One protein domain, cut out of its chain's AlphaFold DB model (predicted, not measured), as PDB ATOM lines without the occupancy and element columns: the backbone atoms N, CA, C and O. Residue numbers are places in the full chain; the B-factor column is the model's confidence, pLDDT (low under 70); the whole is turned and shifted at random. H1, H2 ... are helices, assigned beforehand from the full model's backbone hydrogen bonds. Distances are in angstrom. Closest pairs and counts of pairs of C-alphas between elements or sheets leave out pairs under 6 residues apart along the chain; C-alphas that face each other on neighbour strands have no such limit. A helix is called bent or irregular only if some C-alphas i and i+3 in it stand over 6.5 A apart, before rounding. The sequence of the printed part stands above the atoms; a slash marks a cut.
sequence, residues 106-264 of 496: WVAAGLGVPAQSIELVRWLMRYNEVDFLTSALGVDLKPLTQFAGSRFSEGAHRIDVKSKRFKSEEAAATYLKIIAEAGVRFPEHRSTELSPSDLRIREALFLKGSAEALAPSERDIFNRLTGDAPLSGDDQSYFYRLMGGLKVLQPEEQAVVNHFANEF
ATOM      1  N   TRP A 106      77.033 140.909  95.087       94.56
ATOM      2  CA  TRP A 106      78.024 139.855  94.854       94.56
ATOM      3  C   TRP A 106      78.784 140.052  93.542       94.56
ATOM      4  O   TRP A 106      80.003 139.885  93.513       94.56
ATOM      5  N   VAL A 107      78.090 140.462  92.473       95.12
ATOM      6  CA  VAL A 107      78.732 140.840  91.203       95.12
ATOM      7  C   VAL A 107      79.706 142.001  91.413       95.12
ATOM      8  O   VAL A 107      80.871 141.901  91.032       95.12
ATOM      9  N   ALA A 108      79.268 143.080  92.063       95.44
ATOM     10  CA  ALA A 108      80.107 144.250  92.309       95.44
ATOM     11  C   ALA A 108      81.312 143.930  93.215       95.44
ATOM     12  O   ALA A 108      82.429 144.364  92.932       95.44
ATOM     13  N   ALA A 109      81.117 143.130  94.267       95.81
ATOM     14  CA  ALA A 109      82.193 142.666  95.140       95.81
ATOM     15  C   ALA A 109      83.231 141.832  94.376       95.81
ATOM     16  O   ALA A 109      84.428 141.998  94.602       95.81
ATOM     17  N   GLY A 110      82.778 140.982  93.449       95.38
ATOM     18  CA  GLY A 110      83.621 140.153  92.586       95.38
ATOM     19  C   GLY A 110      84.439 140.943  91.578       95.38
ATOM     20  O   GLY A 110      85.613 140.668  91.370       95.38
ATOM     21  N   LEU A 111      83.873 142.024  91.051       95.56
ATOM     22  CA  LEU A 111      84.609 142.993  90.236       95.56
ATOM     23  C   LEU A 111      85.551 143.878  91.076       95.56
ATOM     24  O   LEU A 111      86.286 144.717  90.543       95.56
ATOM     25  N   GLY A 112      85.568 143.675  92.396       94.56
ATOM     26  CA  GLY A 112      86.407 144.369  93.365       94.56
ATOM     27  C   GLY A 112      85.998 145.824  93.577       94.56
ATOM     28  O   GLY A 112      86.864 146.677  93.777       94.56
ATOM     29  N   VAL A 113      84.698 146.130  93.503       93.69
ATOM     30  CA  VAL A 113      84.168 147.435  93.914       93.69
ATOM     31  C   VAL A 113      84.366 147.576  95.432       93.69
ATOM     32  O   VAL A 113      83.674 146.888  96.186       93.69
ATOM     33  N   PRO A 114      85.244 148.484  95.910       92.06
ATOM     34  CA  PRO A 114      85.714 148.504  97.300       92.06
ATOM     35  C   PRO A 114      84.590 148.489  98.344       92.06
ATOM     36  O   PRO A 114      84.574 147.656  99.250       92.06
ATOM     37  N   ALA A 115      83.601 149.372  98.173       91.69
ATOM     38  CA  ALA A 115      82.475 149.498  99.091       91.69
ATOM     39  C   ALA A 115      81.584 148.248  99.136       91.69
ATOM     40  O   ALA A 115      81.019 147.968 100.189       91.69
ATOM     41  N   GLN A 116      81.456 147.510  98.026       95.19
ATOM     42  CA  GLN A 116      80.646 146.288  97.974       95.19
ATOM     43  C   GLN A 116      81.424 145.060  98.441       95.19
ATOM     44  O   GLN A 116      80.842 144.178  99.063       95.19
ATOM     45  N   SER A 117      82.743 145.022  98.235       96.06
ATOM     46  CA  SER A 117      83.602 143.967  98.777       96.06
ATOM     47  C   SER A 117      83.565 143.951 100.307       96.06
ATOM     48  O   SER A 117      83.303 142.909 100.903       96.06
ATOM     49  N   ILE A 118      83.747 145.104 100.963       96.00
ATOM     50  CA  ILE A 118      83.655 145.168 102.431       96.00
ATOM     51  C   ILE A 118      82.215 144.979 102.937       96.00
ATOM     52  O   ILE A 118      82.012 144.393 104.001       96.00
ATOM     53  N   GLU A 119      81.208 145.408 102.167       94.81
ATOM     54  CA  GLU A 119      79.796 145.170 102.490       94.81
ATOM     55  C   GLU A 119      79.475 143.671 102.477       94.81
ATOM     56  O   GLU A 119      78.891 143.176 103.436       94.81
ATOM     57  N   LEU A 120      79.920 142.918 101.468       95.06
ATOM     58  CA  LEU A 120      79.728 141.467 101.420       95.06
ATOM     59  C   LEU A 120      80.343 140.777 102.648       95.06
ATOM     60  O   LEU A 120      79.690 139.951 103.286       95.06
ATOM     61  N   VAL A 121      81.560 141.168 103.045       95.44
ATOM     62  CA  VAL A 121      82.193 140.665 104.279       95.44
ATOM     63  C   VAL A 121      81.336 140.989 105.504       95.44
ATOM     64  O   VAL A 121      81.049 140.101 106.312       95.44
ATOM     65  N   ARG A 122      80.867 142.238 105.621       93.75
ATOM     66  CA  ARG A 122      79.980 142.688 106.702       93.75
ATOM     67  C   ARG A 122      78.695 141.860 106.765       93.75
ATOM     68  O   ARG A 122      78.297 141.457 107.856       93.75
ATOM     69  N   TRP A 123      78.047 141.587 105.631       90.81
ATOM     70  CA  TRP A 123      76.824 140.778 105.567       90.81
ATOM     71  C   TRP A 123      77.079 139.343 106.018       90.81
ATOM     72  O   TRP A 123      76.380 138.852 106.905       90.81
ATOM     73  N   LEU A 124      78.114 138.693 105.490       90.50
ATOM     74  CA  LEU A 124      78.438 137.319 105.867       90.50
ATOM     75  C   LEU A 124      78.797 137.217 107.361       90.50
ATOM     76  O   LEU A 124      78.386 136.275 108.035       90.50
ATOM     77  N   MET A 125      79.456 138.226 107.942       91.25
ATOM     78  CA  MET A 125      79.660 138.314 109.396       91.25
ATOM     79  C   MET A 125      78.357 138.493 110.171       91.25
ATOM     80  O   MET A 125      78.109 137.767 111.142       91.25
ATOM     81  N   ARG A 126      77.512 139.429 109.728       90.00
ATOM     82  CA  ARG A 126      76.218 139.749 110.342       90.00
ATOM     83  C   ARG A 126      75.312 138.524 110.445       90.00
ATOM     84  O   ARG A 126      74.610 138.373 111.444       90.00
ATOM     85  N   TYR A 127      75.337 137.651 109.438       85.50
ATOM     86  CA  TYR A 127      74.510 136.440 109.385       85.50
ATOM     87  C   TYR A 127      75.240 135.159 109.798       85.50
ATOM     88  O   TYR A 127      74.652 134.087 109.760       85.50
ATOM     89  N   ASN A 128      76.461 135.274 110.329       85.38
ATOM     90  CA  ASN A 128      77.298 134.149 110.764       85.38
ATOM     91  C   ASN A 128      77.593 133.136 109.635       85.38
ATOM     92  O   ASN A 128      77.758 131.949 109.888       85.38
ATOM     93  N   GLU A 129      77.718 133.628 108.406       85.06
ATOM     94  CA  GLU A 129      78.049 132.884 107.182       85.06
ATOM     95  C   GLU A 129      79.551 132.997 106.833       85.06
ATOM     96  O   GLU A 129      79.976 132.752 105.708       85.06
ATOM     97  N   VAL A 130      80.397 133.356 107.804       87.69
ATOM     98  CA  VAL A 130      81.850 133.574 107.621       87.69
ATOM     99  C   VAL A 130      82.601 132.311 107.179       87.69
ATOM    100  O   VAL A 130      83.659 132.395 106.548       87.69
ATOM    101  N   ASP A 131      82.049 131.130 107.450       84.38
ATOM    102  CA  ASP A 131      82.619 129.869 106.972       84.38
ATOM    103  C   ASP A 131      82.610 129.795 105.435       84.38
ATOM    104  O   ASP A 131      83.505 129.187 104.850       84.38
ATOM    105  N   PHE A 132      81.684 130.487 104.758       84.00
ATOM    106  CA  PHE A 132      81.729 130.634 103.303       84.00
ATOM    107  C   PHE A 132      82.993 131.388 102.852       84.00
ATOM    108  O   PHE A 132      83.718 130.906 101.982       84.00
ATOM    109  N   LEU A 133      83.320 132.520 103.490       87.44
ATOM    110  CA  LEU A 133      84.535 133.290 103.180       87.44
ATOM    111  C   LEU A 133      85.798 132.460 103.404       87.44
ATOM    112  O   LEU A 133      86.654 132.361 102.533       87.44
ATOM    113  N   THR A 134      85.905 131.838 104.572       88.75
ATOM    114  CA  THR A 134      87.150 131.194 105.006       88.75
ATOM    115  C   THR A 134      87.308 129.779 104.459       88.75
ATOM    116  O   THR A 134      88.355 129.436 103.920       88.75
ATOM    117  N   SER A 135      86.278 128.938 104.558       84.50
ATOM    118  CA  SER A 135      86.380 127.512 104.227       84.50
ATOM    119  C   SER A 135      86.095 127.210 102.759       84.50
ATOM    120  O   SER A 135      86.706 126.286 102.211       84.50
ATOM    121  N   ALA A 136      85.173 127.953 102.130       82.56
ATOM    122  CA  ALA A 136      84.818 127.754 100.724       82.56
ATOM    123  C   ALA A 136      85.661 128.622  99.782       82.56
ATOM    124  O   ALA A 136      86.138 128.113  98.768       82.56
ATOM    125  N   LEU A 137      85.870 129.899 100.122       86.81
ATOM    126  CA  LEU A 137      86.638 130.823  99.285       86.81
ATOM    127  C   LEU A 137      88.112 130.953  99.687       86.81
ATOM    128  O   LEU A 137      88.915 131.336  98.842       86.81
ATOM    129  N   GLY A 138      88.488 130.613 100.923       89.62
ATOM    130  CA  GLY A 138      89.871 130.759 101.391       89.62
ATOM    131  C   GLY A 138      90.292 132.204 101.667       89.62
ATOM    132  O   GLY A 138      91.487 132.468 101.692       89.62
ATOM    133  N   VAL A 139      89.337 133.122 101.855       92.75
ATOM    134  CA  VAL A 139      89.601 134.551 102.076       92.75
ATOM    135  C   VAL A 139      90.262 134.775 103.436       92.75
ATOM    136  O   VAL A 139      89.734 134.334 104.464       92.75
ATOM    137  N   ASP A 140      91.384 135.499 103.456       94.94
ATOM    138  CA  ASP A 140      92.071 135.857 104.702       94.94
ATOM    139  C   ASP A 140      91.359 137.014 105.423       94.94
ATOM    140  O   ASP A 140      91.241 138.123 104.903       94.94
ATOM    141  N   LEU A 141      90.902 136.773 106.655       96.12
ATOM    142  CA  LEU A 141      90.245 137.783 107.492       96.12
ATOM    143  C   LEU A 141      91.217 138.571 108.375       96.12
ATOM    144  O   LEU A 141      90.809 139.551 109.001       96.12
ATOM    145  N   LYS A 142      92.492 138.170 108.448       96.81
ATOM    146  CA  LYS A 142      93.475 138.734 109.378       96.81
ATOM    147  C   LYS A 142      93.583 140.263 109.314       96.81
ATOM    148  O   LYS A 142      93.605 140.852 110.397       96.81
ATOM    149  N   PRO A 143      93.593 140.932 108.139       97.12
ATOM    150  CA  PRO A 143      93.646 142.395 108.093       97.12
ATOM    151  C   PRO A 143      92.470 143.059 108.818       97.12
ATOM    152  O   PRO A 143      92.664 144.013 109.567       97.12
ATOM    153  N   LEU A 144      91.259 142.511 108.672       97.31
ATOM    154  CA  LEU A 144      90.079 143.019 109.371       97.31
ATOM    155  C   LEU A 144      90.122 142.710 110.864       97.31
ATOM    156  O   LEU A 144      89.791 143.580 111.662       97.31
ATOM    157  N   THR A 145      90.552 141.509 111.257       96.38
ATOM    158  CA  THR A 145      90.699 141.144 112.675       96.38
ATOM    159  C   THR A 145      91.709 142.048 113.382       96.38
ATOM    160  O   THR A 145      91.459 142.493 114.500       96.38
ATOM    161  N   GLN A 146      92.835 142.361 112.736       96.44
ATOM    162  CA  GLN A 146      93.848 143.263 113.291       96.44
ATOM    163  C   GLN A 146      93.323 144.694 113.421       96.44
ATOM    164  O   GLN A 146      93.450 145.285 114.490       96.44
ATOM    165  N   PHE A 147      92.674 145.212 112.376       96.25
ATOM    166  CA  PHE A 147      92.063 146.542 112.393       96.25
ATOM    167  C   PHE A 147      90.931 146.656 113.432       96.25
ATOM    168  O   PHE A 147      90.825 147.637 114.166       96.25
ATOM    169  N   ALA A 148      90.095 145.623 113.557       94.94
ATOM    170  CA  ALA A 148      89.063 145.563 114.586       94.94
ATOM    171  C   ALA A 148      89.673 145.515 115.996       94.94
ATOM    172  O   ALA A 148      89.191 146.196 116.897       94.94
ATOM    173  N   GLY A 149      90.754 144.757 116.193       93.94
ATOM    174  CA  GLY A 149      91.468 144.692 117.467       93.94
ATOM    175  C   GLY A 149      92.177 145.996 117.844       93.94
ATOM    176  O   GLY A 149      92.260 146.314 119.028       93.94
ATOM    177  N   SER A 150      92.665 146.775 116.876       91.75
ATOM    178  CA  SER A 150      93.314 148.062 117.155       91.75
ATOM    179  C   SER A 150      92.303 149.171 117.455       91.75
ATOM    180  O   SER A 150      92.525 149.960 118.370       91.75
ATOM    181  N   ARG A 151      91.187 149.223 116.714       89.25
ATOM    182  CA  ARG A 151      90.263 150.371 116.729       89.25
ATOM    183  C   ARG A 151      88.926 150.110 117.424       89.25
ATOM    184  O   ARG A 151      88.291 151.053 117.874       89.25
ATOM    185  N   PHE A 152      88.511 148.850 117.549       89.00
ATOM    186  CA  PHE A 152      87.226 148.429 118.127       89.00
ATOM    187  C   PHE A 152      87.389 147.445 119.303       89.00
ATOM    188  O   PHE A 152      86.434 146.746 119.656       89.00
ATOM    189  N   SER A 153      88.570 147.374 119.932       82.44
ATOM    190  CA  SER A 153      88.837 146.497 121.089       82.44
ATOM    191  C   SER A 153      87.996 146.842 122.314       82.44
ATOM    192  O   SER A 153      87.468 145.945 122.966       82.44
ATOM    193  N   GLU A 154      87.808 148.132 122.593       79.06
ATOM    194  CA  GLU A 154      86.909 148.608 123.656       79.06
ATOM    195  C   GLU A 154      85.421 148.492 123.271       79.06
ATOM    196  O   GLU A 154      84.526 148.701 124.096       79.06
ATOM    197  N   GLY A 155      85.145 148.085 122.028       79.06
ATOM    198  CA  GLY A 155      83.822 147.927 121.444       79.06
ATOM    199  C   GLY A 155      83.363 149.141 120.634       79.06
ATOM    200  O   GLY A 155      83.989 150.199 120.602       79.06
ATOM    201  N   ALA A 156      82.223 148.983 119.968       82.25
ATOM    202  CA  ALA A 156      81.543 150.076 119.287       82.25
ATOM    203  C   ALA A 156      80.627 150.836 120.256       82.25
ATOM    204  O   ALA A 156      80.039 150.224 121.151       82.25
ATOM    205  N   HIS A 157      80.471 152.152 120.075       79.62
ATOM    206  CA  HIS A 157      79.520 152.923 120.883       79.62
ATOM    207  C   HIS A 157      78.094 152.459 120.588       79.62
ATOM    208  O   HIS A 157      77.364 152.037 121.486       79.62
ATOM    209  N   ARG A 158      77.666 152.621 119.332       79.50
ATOM    210  CA  ARG A 158      76.278 152.395 118.915       79.50
ATOM    211  C   ARG A 158      76.111 151.654 117.601       79.50
ATOM    212  O   ARG A 158      74.975 151.487 117.188       79.50
ATOM    213  N   ILE A 159      77.208 151.176 117.006       82.38
ATOM    214  CA  ILE A 159      77.170 150.416 115.754       82.38
ATOM    215  C   ILE A 159      76.209 149.232 115.906       82.38
ATOM    216  O   ILE A 159      76.495 148.313 116.674       82.38
ATOM    217  N   ASP A 160      75.079 149.265 115.190       81.69
ATOM    218  CA  ASP A 160      74.154 148.127 115.116       81.69
ATOM    219  C   ASP A 160      74.911 146.922 114.557       81.69
ATOM    220  O   ASP A 160      75.264 146.894 113.380       81.69
ATOM    221  N   VAL A 161      75.162 145.931 115.406       84.69
ATOM    222  CA  VAL A 161      75.875 144.689 115.094       84.69
ATOM    223  C   VAL A 161      74.942 143.536 115.416       84.69
ATOM    224  O   VAL A 161      74.406 143.462 116.525       84.69
ATOM    225  N   LYS A 162      74.760 142.613 114.465       86.00
ATOM    226  CA  LYS A 162      73.892 141.433 114.667       86.00
ATOM    227  C   LYS A 162      74.664 140.119 114.711       86.00
ATOM    228  O   LYS A 162      74.095 139.099 115.104       86.00
ATOM    229  N   SER A 163      75.946 140.135 114.357       86.62
ATOM    230  CA  SER A 163      76.824 138.978 114.438       86.62
ATOM    231  C   SER A 163      76.892 138.471 115.871       86.62
ATOM    232  O   SER A 163      77.019 139.231 116.837       86.62
ATOM    233  N   LYS A 164      76.828 137.147 116.018       85.12
ATOM    234  CA  LYS A 164      76.973 136.497 117.322       85.12
ATOM    235  C   LYS A 164      78.445 136.280 117.660       85.12
ATOM    236  O   LYS A 164      78.814 136.404 118.826       85.12
ATOM    237  N   ARG A 165      79.265 135.974 116.645       88.44
ATOM    238  CA  ARG A 165      80.669 135.555 116.792       88.44
ATOM    239  C   ARG A 165      81.688 136.645 116.446       88.44
ATOM    240  O   ARG A 165      82.745 136.659 117.058       88.44
ATOM    241  N   PHE A 166      81.375 137.549 115.519       90.44
ATOM    242  CA  PHE A 166      82.338 138.487 114.921       90.44
ATOM    243  C   PHE A 166      81.917 139.940 115.151       90.44
ATOM    244  O   PHE A 166      81.740 140.714 114.214       90.44
ATOM    245  N   LYS A 167      81.642 140.299 116.410       90.94
ATOM    246  CA  LYS A 167      81.029 141.594 116.739       90.94
ATOM    247  C   LYS A 167      81.934 142.779 116.403       90.94
ATOM    248  O   LYS A 167      81.469 143.741 115.797       90.94
ATOM    249  N   SER A 168      83.205 142.712 116.796       92.12
ATOM    250  CA  SER A 168      84.164 143.795 116.554       92.12
ATOM    251  C   SER A 168      84.529 143.893 115.075       92.12
ATOM    252  O   SER A 168      84.632 144.995 114.545       92.12
ATOM    253  N   GLU A 169      84.658 142.763 114.382       95.00
ATOM    254  CA  GLU A 169      84.926 142.733 112.947       95.00
ATOM    255  C   GLU A 169      83.734 143.232 112.126       95.00
ATOM    256  O   GLU A 169      83.932 143.998 111.186       95.00
ATOM    257  N   GLU A 170      82.494 142.887 112.494       94.88
ATOM    258  CA  GLU A 170      81.306 143.452 111.845       94.88
ATOM    259  C   GLU A 170      81.222 144.965 112.083       94.88
ATOM    260  O   GLU A 170      80.912 145.716 111.155       94.88
ATOM    261  N   ALA A 171      81.514 145.434 113.302       94.25
ATOM    262  CA  ALA A 171      81.549 146.860 113.608       94.25
ATOM    263  C   ALA A 171      82.578 147.595 112.737       94.25
ATOM    264  O   ALA A 171      82.254 148.602 112.102       94.25
ATOM    265  N   ALA A 172      83.788 147.043 112.641       95.25
ATOM    266  CA  ALA A 172      84.857 147.565 111.806       95.25
ATOM    267  C   ALA A 172      84.491 147.560 110.315       95.25
ATOM    268  O   ALA A 172      84.661 148.572 109.637       95.25
ATOM    269  N   ALA A 173      83.925 146.464 109.805       96.31
ATOM    270  CA  ALA A 173      83.469 146.376 108.421       96.31
ATOM    271  C   ALA A 173      82.336 147.375 108.133       96.31
ATOM    272  O   ALA A 173      82.332 148.009 107.081       96.31
ATOM    273  N   THR A 174      81.415 147.583 109.081       94.88
ATOM    274  CA  THR A 174      80.352 148.602 108.985       94.88
ATOM    275  C   THR A 174      80.937 150.003 108.874       94.88
ATOM    276  O   THR A 174      80.552 150.761 107.985       94.88
ATOM    277  N   TYR A 175      81.898 150.332 109.739       93.88
ATOM    278  CA  TYR A 175      82.617 151.600 109.693       93.88
ATOM    279  C   TYR A 175      83.300 151.802 108.336       93.88
ATOM    280  O   TYR A 175      82.967 152.752 107.631       93.88
ATOM    281  N   LEU A 176      84.172 150.873 107.926       94.56
ATOM    282  CA  LEU A 176      84.916 150.942 106.662       94.56
ATOM    283  C   LEU A 176      83.988 151.084 105.457       94.56
ATOM    284  O   LEU A 176      84.247 151.876 104.553       94.56
ATOM    285  N   LYS A 177      82.870 150.357 105.465       93.19
ATOM    286  CA  LYS A 177      81.875 150.421 104.406       93.19
ATOM    287  C   LYS A 177      81.244 151.802 104.268       93.19
ATOM    288  O   LYS A 177      81.035 152.248 103.137       93.19
ATOM    289  N   ILE A 178      80.880 152.438 105.385       91.94
ATOM    290  CA  ILE A 178      80.252 153.769 105.390       91.94
ATOM    291  C   ILE A 178      81.214 154.783 104.776       91.94
ATOM    292  O   ILE A 178      80.804 155.601 103.956       91.94
ATOM    293  N   ILE A 179      82.502 154.673 105.108       89.75
ATOM    294  CA  ILE A 179      83.538 155.519 104.517       89.75
ATOM    295  C   ILE A 179      83.677 155.259 103.017       89.75
ATOM    296  O   ILE A 179      83.653 156.193 102.221       89.75
ATOM    297  N   ALA A 180      83.793 153.988 102.628       90.31
ATOM    298  CA  ALA A 180      84.036 153.589 101.247       90.31
ATOM    299  C   ALA A 180      82.907 154.003 100.286       90.31
ATOM    300  O   ALA A 180      83.153 154.158  99.093       90.31
ATOM    301  N   GLU A 181      81.675 154.181 100.779       88.25
ATOM    302  CA  GLU A 181      80.550 154.651  99.960       88.25
ATOM    303  C   GLU A 181      80.261 156.151 100.068       88.25
ATOM    304  O   GLU A 181      79.396 156.637  99.344       88.25
ATOM    305  N   ALA A 182      80.943 156.888 100.950       87.69
ATOM    306  CA  ALA A 182      80.578 158.257 101.317       87.69
ATOM    307  C   ALA A 182      80.441 159.191 100.104       87.69
ATOM    308  O   ALA A 182      79.397 159.817  99.921       87.69
ATOM    309  N   GLY A 183      81.451 159.215  99.227       80.62
ATOM    310  CA  GLY A 183      81.457 160.076  98.037       80.62
ATOM    311  C   GLY A 183      80.377 159.735  97.005       80.62
ATOM    312  O   GLY A 183      80.041 160.568  96.166       80.62
ATOM    313  N   VAL A 184      79.822 158.526  97.079       80.69
ATOM    314  CA  VAL A 184      78.760 158.042  96.195       80.69
ATOM    315  C   VAL A 184      77.379 158.252  96.823       80.69
ATOM    316  O   VAL A 184      76.437 158.615  96.125       80.69
ATOM    317  N   ARG A 185      77.250 158.051  98.139       82.81
ATOM    318  CA  ARG A 185      75.988 158.193  98.882       82.81
ATOM    319  C   ARG A 185      75.598 159.625  99.188       82.81
ATOM    320  O   ARG A 185      74.407 159.901  99.269       82.81
ATOM    321  N   PHE A 186      76.592 160.481  99.380       85.38
ATOM    322  CA  PHE A 186      76.429 161.877  99.761       85.38
ATOM    323  C   PHE A 186      77.188 162.767  98.768       85.38
ATOM    324  O   PHE A 186      78.148 163.449  99.146       85.38
ATOM    325  N   PRO A 187      76.836 162.726  97.466       83.25
ATOM    326  CA  PRO A 187      77.564 163.455  96.430       83.25
ATOM    327  C   PRO A 187      77.605 164.970  96.686       83.25
ATOM    328  O   PRO A 187      78.588 165.620  96.337       83.25
ATOM    329  N   GLU A 188      76.593 165.536  97.342       87.44
ATOM    330  CA  GLU A 188      76.534 166.929  97.794       87.44
ATOM    331  C   GLU A 188      77.611 167.274  98.834       87.44
ATOM    332  O   GLU A 188      78.037 168.423  98.941       87.44
ATOM    333  N   HIS A 189      78.101 166.274  99.567       88.56
ATOM    334  CA  HIS A 189      79.123 166.425 100.596       88.56
ATOM    335  C   HIS A 189      80.507 165.945 100.150       88.56
ATOM    336  O   HIS A 189      81.458 166.079 100.919       88.56
ATOM    337  N   ARG A 190      80.664 165.475  98.904       81.88
ATOM    338  CA  ARG A 190      81.938 164.956  98.364       81.88
ATOM    339  C   ARG A 190      83.111 165.939  98.474       81.88
ATOM    340  O   ARG A 190      84.268 165.537  98.527       81.88
ATOM    341  N   SER A 191      82.815 167.240  98.462       83.44
ATOM    342  CA  SER A 191      83.807 168.318  98.530       83.44
ATOM    343  C   SER A 191      83.961 168.909  99.934       83.44
ATOM    344  O   SER A 191      84.853 169.732 100.141       83.44
ATOM    345  N   THR A 192      83.141 168.478 100.896       88.38
ATOM    346  CA  THR A 192      83.150 168.970 102.276       88.38
ATOM    347  C   THR A 192      84.468 168.647 102.964       88.38
ATOM    348  O   THR A 192      84.939 167.512 102.923       88.38
ATOM    349  N   GLU A 193      85.041 169.631 103.652       88.50
ATOM    350  CA  GLU A 193      86.148 169.423 104.586       88.50
ATOM    351  C   GLU A 193      85.622 169.381 106.015       88.50
ATOM    352  O   GLU A 193      84.840 170.237 106.431       88.50
ATOM    353  N   LEU A 194      86.026 168.345 106.749       90.38
ATOM    354  CA  LEU A 194      85.675 168.176 108.150       90.38
ATOM    355  C   LEU A 194      86.717 168.877 109.020       90.38
ATOM    356  O   LEU A 194      87.920 168.676 108.855       90.38
ATOM    357  N   SER A 195      86.249 169.691 109.962       92.19
ATOM    358  CA  SER A 195      87.113 170.306 110.968       92.19
ATOM    359  C   SER A 195      87.684 169.247 111.932       92.19
ATOM    360  O   SER A 195      87.129 168.152 112.053       92.19
ATOM    361  N   PRO A 196      88.741 169.554 112.709       92.56
ATOM    362  CA  PRO A 196      89.206 168.650 113.766       92.56
ATOM    363  C   PRO A 196      88.111 168.280 114.778       92.56
ATOM    364  O   PRO A 196      88.125 167.183 115.332       92.56
ATOM    365  N   SER A 197      87.160 169.189 115.008       94.38
ATOM    366  CA  SER A 197      86.001 168.958 115.871       94.38
ATOM    367  C   SER A 197      85.024 167.953 115.257       94.38
ATOM    368  O   SER A 197      84.625 166.992 115.914       94.38
ATOM    369  N   ASP A 198      84.735 168.099 113.963       94.38
ATOM    370  CA  ASP A 198      83.894 167.167 113.204       94.38
ATOM    371  C   ASP A 198      84.458 165.745 113.233       94.38
ATOM    372  O   ASP A 198      83.717 164.781 113.431       94.38
ATOM    373  N   LEU A 199      85.778 165.612 113.060       91.19
ATOM    374  CA  LEU A 199      86.465 164.322 113.082       91.19
ATOM    375  C   LEU A 199      86.342 163.638 114.450       91.19
ATOM    376  O   LEU A 199      86.055 162.444 114.491       91.19
ATOM    377  N   ARG A 200      86.475 164.387 115.555       93.56
ATOM    378  CA  ARG A 200      86.285 163.856 116.918       93.56
ATOM    379  C   ARG A 200      84.840 163.451 117.194       93.56
ATOM    380  O   ARG A 200      84.603 162.349 117.683       93.56
ATOM    381  N   ILE A 201      83.870 164.311 116.862       95.12
ATOM    382  CA  ILE A 201      82.438 164.003 117.034       95.12
ATOM    383  C   ILE A 201      82.092 162.740 116.256       95.12
ATOM    384  O   ILE A 201      81.422 161.847 116.769       95.12
ATOM    385  N   ARG A 202      82.582 162.642 115.020       91.75
ATOM    386  CA  ARG A 202      82.341 161.471 114.198       91.75
ATOM    387  C   ARG A 202      83.014 160.220 114.754       91.75
ATOM    388  O   ARG A 202      82.368 159.181 114.773       91.75
ATOM    389  N   GLU A 203      84.261 160.289 115.205       90.69
ATOM    390  CA  GLU A 203      84.920 159.152 115.857       90.69
ATOM    391  C   GLU A 203      84.096 158.645 117.049       90.69
ATOM    392  O   GLU A 203      83.838 157.446 117.148       90.69
ATOM    393  N   ALA A 204      83.564 159.560 117.865       93.50
ATOM    394  CA  ALA A 204      82.682 159.234 118.981       93.50
ATOM    395  C   ALA A 204      81.356 158.562 118.574       93.50
ATOM    396  O   ALA A 204      80.804 157.801 119.368       93.50
ATOM    397  N   LEU A 205      80.845 158.788 117.354       93.94
ATOM    398  CA  LEU A 205      79.658 158.077 116.846       93.94
ATOM    399  C   LEU A 205      79.925 156.576 116.642       93.94
ATOM    400  O   LEU A 205      79.014 155.760 116.784       93.94
ATOM    401  N   PHE A 206      81.164 156.202 116.319       91.56
ATOM    402  CA  PHE A 206      81.534 154.817 116.030       91.56
ATOM    403  C   PHE A 206      82.155 154.114 117.238       91.56
ATOM    404  O   PHE A 206      81.782 152.978 117.551       91.56
ATOM    405  N   LEU A 207      83.091 154.774 117.918       90.50
ATOM    406  CA  LEU A 207      83.963 154.160 118.915       90.50
ATOM    407  C   LEU A 207      83.452 154.399 120.334       90.50
ATOM    408  O   LEU A 207      83.118 155.519 120.727       90.50
ATOM    409  N   LYS A 208      83.380 153.320 121.117       86.88
ATOM    410  CA  LYS A 208      82.990 153.408 122.524       86.88
ATOM    411  C   LYS A 208      84.069 154.162 123.309       86.88
ATOM    412  O   LYS A 208      85.244 154.049 122.996       86.88
ATOM    413  N   GLY A 209      83.668 154.948 124.307       85.94
ATOM    414  CA  GLY A 209      84.596 155.709 125.163       85.94
ATOM    415  C   GLY A 209      85.104 157.019 124.548       85.94
ATOM    416  O   GLY A 209      85.269 157.998 125.270       85.94
ATOM    417  N   SER A 210      85.222 157.120 123.218       90.44
ATOM    418  CA  SER A 210      85.716 158.332 122.537       90.44
ATOM    419  C   SER A 210      84.891 159.592 122.818       90.44
ATOM    420  O   SER A 210      85.415 160.702 122.770       90.44
ATOM    421  N   ALA A 211      83.615 159.437 123.172       90.38
ATOM    422  CA  ALA A 211      82.765 160.562 123.536       90.38
ATOM    423  C   ALA A 211      83.250 161.292 124.814       90.38
ATOM    424  O   ALA A 211      82.960 162.472 124.985       90.38
ATOM    425  N   GLU A 212      84.004 160.630 125.704       90.38
ATOM    426  CA  GLU A 212      84.564 161.220 126.936       90.38
ATOM    427  C   GLU A 212      85.635 162.277 126.686       90.38
ATOM    428  O   GLU A 212      85.757 163.212 127.474       90.38
ATOM    429  N   ALA A 213      86.339 162.178 125.560       92.12
ATOM    430  CA  ALA A 213      87.359 163.137 125.157       92.12
ATOM    431  C   ALA A 213      86.790 164.383 124.448       92.12
ATOM    432  O   ALA A 213      87.552 165.282 124.090       92.12
ATOM    433  N   LEU A 214      85.471 164.446 124.219       96.50
ATOM    434  CA  LEU A 214      84.827 165.571 123.541       96.50
ATOM    435  C   LEU A 214      84.777 166.814 124.433       96.50
ATOM    436  O   LEU A 214      84.404 166.748 125.606       96.50
ATOM    437  N   ALA A 215      85.070 167.977 123.845       97.25
ATOM    438  CA  ALA A 215      84.843 169.259 124.504       97.25
ATOM    439  C   ALA A 215      83.336 169.480 124.777       97.25
ATOM    440  O   ALA A 215      82.498 168.888 124.094       97.25
ATOM    441  N   PRO A 216      82.943 170.362 125.718       97.25
ATOM    442  CA  PRO A 216      81.532 170.548 126.076       97.25
ATOM    443  C   PRO A 216      80.595 170.848 124.892       97.25
ATOM    444  O   PRO A 216      79.513 170.273 124.814       97.25
ATOM    445  N   SER A 217      81.020 171.685 123.940       96.00
ATOM    446  CA  SER A 217      80.242 171.996 122.729       96.00
ATOM    447  C   SER A 217      80.135 170.814 121.757       96.00
ATOM    448  O   SER A 217      79.108 170.626 121.112       96.00
ATOM    449  N   GLU A 218      81.177 169.990 121.668       97.62
ATOM    450  CA  GLU A 218      81.202 168.777 120.841       97.62
ATOM    451  C   GLU A 218      80.301 167.698 121.433       97.62
ATOM    452  O   GLU A 218      79.559 167.028 120.716       97.62
ATOM    453  N   ARG A 219      80.337 167.562 122.763       96.56
ATOM    454  CA  ARG A 219      79.497 166.638 123.517       96.56
ATOM    455  C   ARG A 219      78.017 166.986 123.374       96.56
ATOM    456  O   ARG A 219      77.199 166.082 123.245       96.56
ATOM    457  N   ASP A 220      77.678 168.269 123.374       96.38
ATOM    458  CA  ASP A 220      76.314 168.745 123.152       96.38
ATOM    459  C   ASP A 220      75.787 168.339 121.759       96.38
ATOM    460  O   ASP A 220      74.721 167.730 121.655       96.38
ATOM    461  N   ILE A 221      76.581 168.541 120.698       96.88
ATOM    462  CA  ILE A 221      76.257 168.053 119.342       96.88
ATOM    463  C   ILE A 221      76.099 166.527 119.332       96.88
ATOM    464  O   ILE A 221      75.102 166.004 118.837       96.88
ATOM    465  N   PHE A 222      77.064 165.803 119.901       96.44
ATOM    466  CA  PHE A 222      77.036 164.344 119.976       96.44
ATOM    467  C   PHE A 222      75.763 163.817 120.661       96.44
ATOM    468  O   PHE A 222      75.131 162.877 120.173       96.44
ATOM    469  N   ASN A 223      75.359 164.443 121.766       95.12
ATOM    470  CA  ASN A 223      74.160 164.072 122.511       95.12
ATOM    471  C   ASN A 223      72.877 164.368 121.724       95.12
ATOM    472  O   ASN A 223      71.949 163.563 121.781       95.12
ATOM    473  N   ARG A 224      72.819 165.471 120.961       95.62
ATOM    474  CA  ARG A 224      71.688 165.736 120.056       95.62
ATOM    475  C   ARG A 224      71.566 164.671 118.977       95.62
ATOM    476  O   ARG A 224      70.479 164.141 118.780       95.62
ATOM    477  N   LEU A 225      72.678 164.304 118.335       96.25
ATOM    478  CA  LEU A 225      72.691 163.287 117.280       96.25
ATOM    479  C   LEU A 225      72.288 161.899 117.793       96.25
ATOM    480  O   LEU A 225      71.549 161.173 117.134       96.25
ATOM    481  N   THR A 226      72.779 161.515 118.971       93.25
ATOM    482  CA  THR A 226      72.584 160.166 119.529       93.25
ATOM    483  C   THR A 226      71.404 160.064 120.498       93.25
ATOM    484  O   THR A 226      71.193 159.009 121.105       93.25
ATOM    485  N   GLY A 227      70.633 161.139 120.651       91.69
ATOM    486  CA  GLY A 227      69.475 161.192 121.529       91.69
ATOM    487  C   GLY A 227      68.348 160.239 121.120       91.69
ATOM    488  O   GLY A 227      68.310 159.671 120.030       91.69
ATOM    489  N   ASP A 228      67.384 160.086 122.024       92.81
ATOM    490  CA  ASP A 228      66.184 159.264 121.844       92.81
ATOM    491  C   ASP A 228      64.993 160.107 121.334       92.81
ATOM    492  O   ASP A 228      63.857 159.932 121.778       92.81
ATOM    493  N   ALA A 229      65.252 161.043 120.418       93.75
ATOM    494  CA  ALA A 229      64.261 161.965 119.861       93.75
ATOM    495  C   ALA A 229      64.516 162.223 118.364       93.75
ATOM    496  O   ALA A 229      65.659 162.068 117.923       93.75
ATOM    497  N   PRO A 230      63.489 162.636 117.590       96.06
ATOM    498  CA  PRO A 230      63.667 163.033 116.197       96.06
ATOM    499  C   PRO A 230      64.721 164.132 116.046       96.06
ATOM    500  O   PRO A 230      64.734 165.086 116.826       96.06
ATOM    501  N   LEU A 231      65.589 164.009 115.038       95.75
ATOM    502  CA  LEU A 231      66.565 165.059 114.749       95.75
ATOM    503  C   LEU A 231      65.891 166.275 114.117       95.75
ATOM    504  O   LEU A 231      64.944 166.155 113.338       95.75
ATOM    505  N   SER A 232      66.426 167.457 114.427       96.44
ATOM    506  CA  SER A 232      66.123 168.659 113.656       96.44
ATOM    507  C   SER A 232      66.662 168.517 112.224       96.44
ATOM    508  O   SER A 232      67.593 167.745 111.976       96.44
ATOM    509  N   GLY A 233      66.112 169.282 111.275       95.12
ATOM    510  CA  GLY A 233      66.622 169.295 109.897       95.12
ATOM    511  C   GLY A 233      68.102 169.696 109.819       95.12
ATOM    512  O   GLY A 233      68.858 169.113 109.040       95.12
ATOM    513  N   ASP A 234      68.533 170.618 110.683       95.94
ATOM    514  CA  ASP A 234      69.928 171.058 110.771       95.94
ATOM    515  C   ASP A 234      70.840 169.954 111.318       95.94
ATOM    516  O   ASP A 234      71.897 169.694 110.743       95.94
ATOM    517  N   ASP A 235      70.428 169.251 112.380       96.75
ATOM    518  CA  ASP A 235      71.207 168.140 112.945       96.75
ATOM    519  C   ASP A 235      71.274 166.951 111.969       96.75
ATOM    520  O   ASP A 235      72.321 166.314 111.838       96.75
ATOM    521  N   GLN A 236      70.191 166.666 111.238       95.19
ATOM    522  CA  GLN A 236      70.177 165.635 110.200       95.19
ATOM    523  C   GLN A 236      71.120 165.991 109.039       95.19
ATOM    524  O   GLN A 236      71.921 165.157 108.612       95.19
ATOM    525  N   SER A 237      71.070 167.236 108.559       94.06
ATOM    526  CA  SER A 237      71.988 167.748 107.535       94.06
ATOM    527  C   SER A 237      73.443 167.688 108.009       94.06
ATOM    528  O   SER A 237      74.329 167.205 107.301       94.06
ATOM    529  N   TYR A 238      73.696 168.086 109.259       95.69
ATOM    530  CA  TYR A 238      75.013 168.004 109.875       95.69
ATOM    531  C   TYR A 238      75.517 166.558 109.968       95.69
ATOM    532  O   TYR A 238      76.676 166.295 109.647       95.69
ATOM    533  N   PHE A 239      74.660 165.604 110.343       95.25
ATOM    534  CA  PHE A 239      75.011 164.186 110.375       95.25
ATOM    535  C   PHE A 239      75.440 163.667 108.997       95.25
ATOM    536  O   PHE A 239      76.511 163.066 108.875       95.25
ATOM    537  N   TYR A 240      74.655 163.922 107.948       93.38
ATOM    538  CA  TYR A 240      75.017 163.479 106.600       93.38
ATOM    539  C   TYR A 240      76.258 164.195 106.066       93.38
ATOM    540  O   TYR A 240      77.079 163.560 105.402       93.38
ATOM    541  N   ARG A 241      76.494 165.452 106.463       93.56
ATOM    542  CA  ARG A 241      77.767 166.141 106.221       93.56
ATOM    543  C   ARG A 241      78.946 165.404 106.865       93.56
ATOM    544  O   ARG A 241      79.970 165.233 106.205       93.56
ATOM    545  N   LEU A 242      78.819 164.940 108.114       93.12
ATOM    546  CA  LEU A 242      79.868 164.154 108.783       93.12
ATOM    547  C   LEU A 242      80.150 162.832 108.058       93.12
ATOM    548  O   LEU A 242      81.309 162.421 107.971       93.12
ATOM    549  N   MET A 243      79.108 162.158 107.561       91.62
ATOM    550  CA  MET A 243      79.251 160.886 106.846       91.62
ATOM    551  C   MET A 243      79.834 161.078 105.441       91.62
ATOM    552  O   MET A 243      80.708 160.318 105.037       91.62
ATOM    553  N   GLY A 244      79.388 162.107 104.717       88.06
ATOM    554  CA  GLY A 244      79.797 162.401 103.345       88.06
ATOM    555  C   GLY A 244      81.135 163.131 103.204       88.06
ATOM    556  O   GLY A 244      81.795 162.984 102.181       88.06
ATOM    557  N   GLY A 245      81.573 163.872 104.227       83.12
ATOM    558  CA  GLY A 245      82.835 164.628 104.220       83.12
ATOM    559  C   GLY A 245      84.112 163.779 104.303       83.12
ATOM    560  O   GLY A 245      85.218 164.316 104.368       83.12
ATOM    561  N   LEU A 246      83.994 162.450 104.308       69.06
ATOM    562  CA  LEU A 246      85.123 161.536 104.156       69.06
ATOM    563  C   LEU A 246      85.620 161.526 102.726       69.06
ATOM    564  O   LEU A 246      85.111 160.795 101.878       69.06
ATOM    565  N   LYS A 247      86.659 162.311 102.471       61.62
ATOM    566  CA  LYS A 247      87.266 162.334 101.145       61.62
ATOM    567  C   LYS A 247      88.000 161.027 100.822       61.62
ATOM    568  O   LYS A 247      88.018 160.632  99.663       61.62
ATOM    569  N   VAL A 248      88.606 160.365 101.816       65.88
ATOM    570  CA  VAL A 248      89.459 159.183 101.600       65.88
ATOM    571  C   VAL A 248      89.479 158.298 102.849       65.88
ATOM    572  O   VAL A 248      89.533 158.808 103.970       65.88
ATOM    573  N   LEU A 249      89.471 156.980 102.648       79.38
ATOM    574  CA  LEU A 249      89.913 156.023 103.664       79.38
ATOM    575  C   LEU A 249      91.359 156.360 104.065       79.38
ATOM    576  O   LEU A 249      92.201 156.632 103.208       79.38
ATOM    577  N   GLN A 250      91.672 156.329 105.358       86.25
ATOM    578  CA  GLN A 250      93.066 156.415 105.803       86.25
ATOM    579  C   GLN A 250      93.880 155.253 105.214       86.25
ATOM    580  O   GLN A 250      93.299 154.213 104.912       86.25
ATOM    581  N   PRO A 251      95.213 155.361 105.070       90.06
ATOM    582  CA  PRO A 251      96.014 154.305 104.446       90.06
ATOM    583  C   PRO A 251      95.784 152.903 105.033       90.06
ATOM    584  O   PRO A 251      95.686 151.936 104.283       90.06
ATOM    585  N   GLU A 252      95.629 152.794 106.357       91.81
ATOM    586  CA  GLU A 252      95.290 151.536 107.042       91.81
ATOM    587  C   GLU A 252      93.885 151.032 106.668       91.81
ATOM    588  O   GLU A 252      93.711 149.873 106.300       91.81
ATOM    589  N   GLU A 253      92.883 151.914 106.687       93.12
ATOM    590  CA  GLU A 253      91.499 151.602 106.313       93.12
ATOM    591  C   GLU A 253      91.406 151.171 104.837       93.12
ATOM    592  O   GLU A 253      90.758 150.179 104.497       93.12
ATOM    593  N   GLN A 254      92.110 151.886 103.954       93.31
ATOM    594  CA  GLN A 254      92.187 151.607 102.525       93.31
ATOM    595  C   GLN A 254      92.871 150.268 102.264       93.31
ATOM    596  O   GLN A 254      92.433 149.533 101.382       93.31
ATOM    597  N   ALA A 255      93.907 149.923 103.034       95.44
ATOM    598  CA  ALA A 255      94.575 148.632 102.925       95.44
ATOM    599  C   ALA A 255      93.620 147.472 103.244       95.44
ATOM    600  O   ALA A 255      93.587 146.501 102.492       95.44
ATOM    601  N   VAL A 256      92.791 147.592 104.290       97.50
ATOM    602  CA  VAL A 256      91.792 146.563 104.636       97.50
ATOM    603  C   VAL A 256      90.733 146.427 103.542       97.50
ATOM    604  O   VAL A 256      90.401 145.316 103.134       97.50
ATOM    605  N   VAL A 257      90.204 147.540 103.028       96.12
ATOM    606  CA  VAL A 257      89.185 147.491 101.967       96.12
ATOM    607  C   VAL A 257      89.769 146.936 100.660       96.12
ATOM    608  O   VAL A 257      89.150 146.079 100.026       96.12
ATOM    609  N   ASN A 258      90.973 147.371 100.275       95.75
ATOM    610  CA  ASN A 258      91.662 146.882  99.078       95.75
ATOM    611  C   ASN A 258      92.009 145.401  99.182       95.75
ATOM    612  O   ASN A 258      91.919 144.699  98.180       95.75
ATOM    613  N   HIS A 259      92.376 144.925 100.375       97.44
ATOM    614  CA  HIS A 259      92.603 143.506 100.629       97.44
ATOM    615  C   HIS A 259      91.392 142.680 100.194       97.44
ATOM    616  O   HIS A 259      91.525 141.842  99.310       97.44
ATOM    617  N   PHE A 260      90.189 142.979 100.694       97.81
ATOM    618  CA  PHE A 260      88.994 142.218 100.308       97.81
ATOM    619  C   PHE A 260      88.587 142.407  98.850       97.81
ATOM    620  O   PHE A 260      88.160 141.449  98.207       97.81
ATOM    621  N   ALA A 261      88.726 143.619  98.305       96.38
ATOM    622  CA  ALA A 261      88.475 143.854  96.886       96.38
ATOM    623  C   ALA A 261      89.378 142.980  96.000       96.38
ATOM    624  O   ALA A 261      88.905 142.397  95.024       96.38
ATOM    625  N   ASN A 262      90.652 142.843  96.369       96.00
ATOM    626  CA  ASN A 262      91.613 142.007  95.662       96.00
ATOM    627  C   ASN A 262      91.377 140.514  95.903       96.00
ATOM    628  O   ASN A 262      91.453 139.747  94.946       96.00
ATOM    629  N   GLU A 263      91.064 140.102  97.133       95.81
ATOM    630  CA  GLU A 263      90.742 138.709  97.456       95.81
ATOM    631  C   GLU A 263      89.569 138.223  96.606       95.81
ATOM    632  O   GLU A 263      89.687 137.198  95.950       95.81
ATOM    633  N   PHE A 264      88.464 138.973  96.527       96.50
ATOM    634  CA  PHE A 264      87.329 138.570  95.693       96.50
ATOM    635  C   PHE A 264      87.657 138.605  94.202       96.50
ATOM    636  O   PHE A 264      87.369 137.633  93.503       96.50
TER     637      PHE A 264
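AT A GLANCE: This is residues 106 to 264 of the 496 residues of an uncharacterized protein of candidate division WOR-1 bacterium RIFCSPHIGHO2_01_FULL_53_15 (UniProt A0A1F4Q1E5). Two lobes of helices stand end to end: in the larger, H2 and H5 lie side by side and are crossed by H4 and H10, with H1 and H3 toward opposite ends of H2; in the smaller, H6 and H8 lie side by side and are crossed by H9, with the little H7 beside the end of H6. H5, whose centre is nearest the middle of the whole, is where the lobes meet: the last residues of H9 pack on it, and few other contacts between helices join them. The printed part has 159 residues with ten named helices, H1 to H10 in order along the chain, and no named strand; its class is all helix. It is compact, with a radius of gyration of the C-alphas of 16.1 A, yet elongated in outline, spanning 49 by 31 by 28 A.

HOW THE PARTS SIT: H1, residues 106 to 110, touches residues 115 to 120 of H2, residues 114 to 126; the closest C-alphas, of Ala 109 and Ser 117, are 4.1 A apart. H2 is the hub, touching four other helices. Its residues 121 to 124 touch H3, residues 130 to 136, about perpendicular at 77 degrees, closest at the C-alphas of Leu 124 and Val 130, 5.4 A. H2 also touches H5, residues 167 to 185, at a shallow tilt of 31 degrees, opposite ways; the closest C-alphas, of Ala 115 and Ala 180, are 4.9 A apart. H4, residues 142 to 151, touches residues 168 to 173 of H5, about perpendicular at 89 degrees, closest at the C-alphas of Ala 148 and Glu 169, 5.3 A. H6, residues 196 to 206, is close to H5 but not clearly touching, with the C-alphas of Tyr 175 and Phe 206 7.2 A apart. H6 and H7, residues 210 to 213, touch only at the corner, at the C-alphas of Ala 204 and Ala 211, 4.7 A. H8, residues 216 to 226, touches H6 at a steep tilt of 39 degrees, the same way, closest at the C-alphas of Ile 201 and Phe 222, 6.2 A. H9, residues 233 to 244, touches H5 with residues 243 to 244 alone, closest at the C-alphas of Ala 182 and Gly 244, 4.7 A. H10, residues 251 to 264, touches residues 114 to 118 of H2, about perpendicular at 79 degrees, with the C-alphas of Ser 117 and Ala 261 closest at 5.2 A. The packing is mostly crossed: of 9 touching pairs with a tilt, 2 are shallow. Every O i to N i+4 pair is within hydrogen-bond range in H1, H2, H3, H4, H8, H9 and H10, against 13 of 15 in H5 and 6 of 7 in H6; H7 is too short for such a pair.

IN THESE COORDINATES: H1 begins at C-alpha 106, (78.024, 139.855, 94.854). H2 is 18.4 A long from first to last C-alpha. H5, the longest helix, runs 24.9 A from C-alpha 167 at (81.029, 141.594, 116.739); it has a kink of 31 degrees near residue 179 and is irregular, with C-alphas 180 and 183 7.7 A apart. H6 measures 16.0 A and H9 16.2 A. H10 measures 20.0 A and ends at C-alpha 264, (87.329, 138.570, 95.693).

THE WHOLE: The two C-alphas farthest apart, those of Ala 136 and Pro 216, are 49.8 A apart, while the first and last printed C-alphas are 9.4 A apart. The printed part has no cut. The link from H4 to H5, residues 152 to 166, is long. The mean pLDDT of the printed part is 91.0, and residues 246 to 248 are under 70.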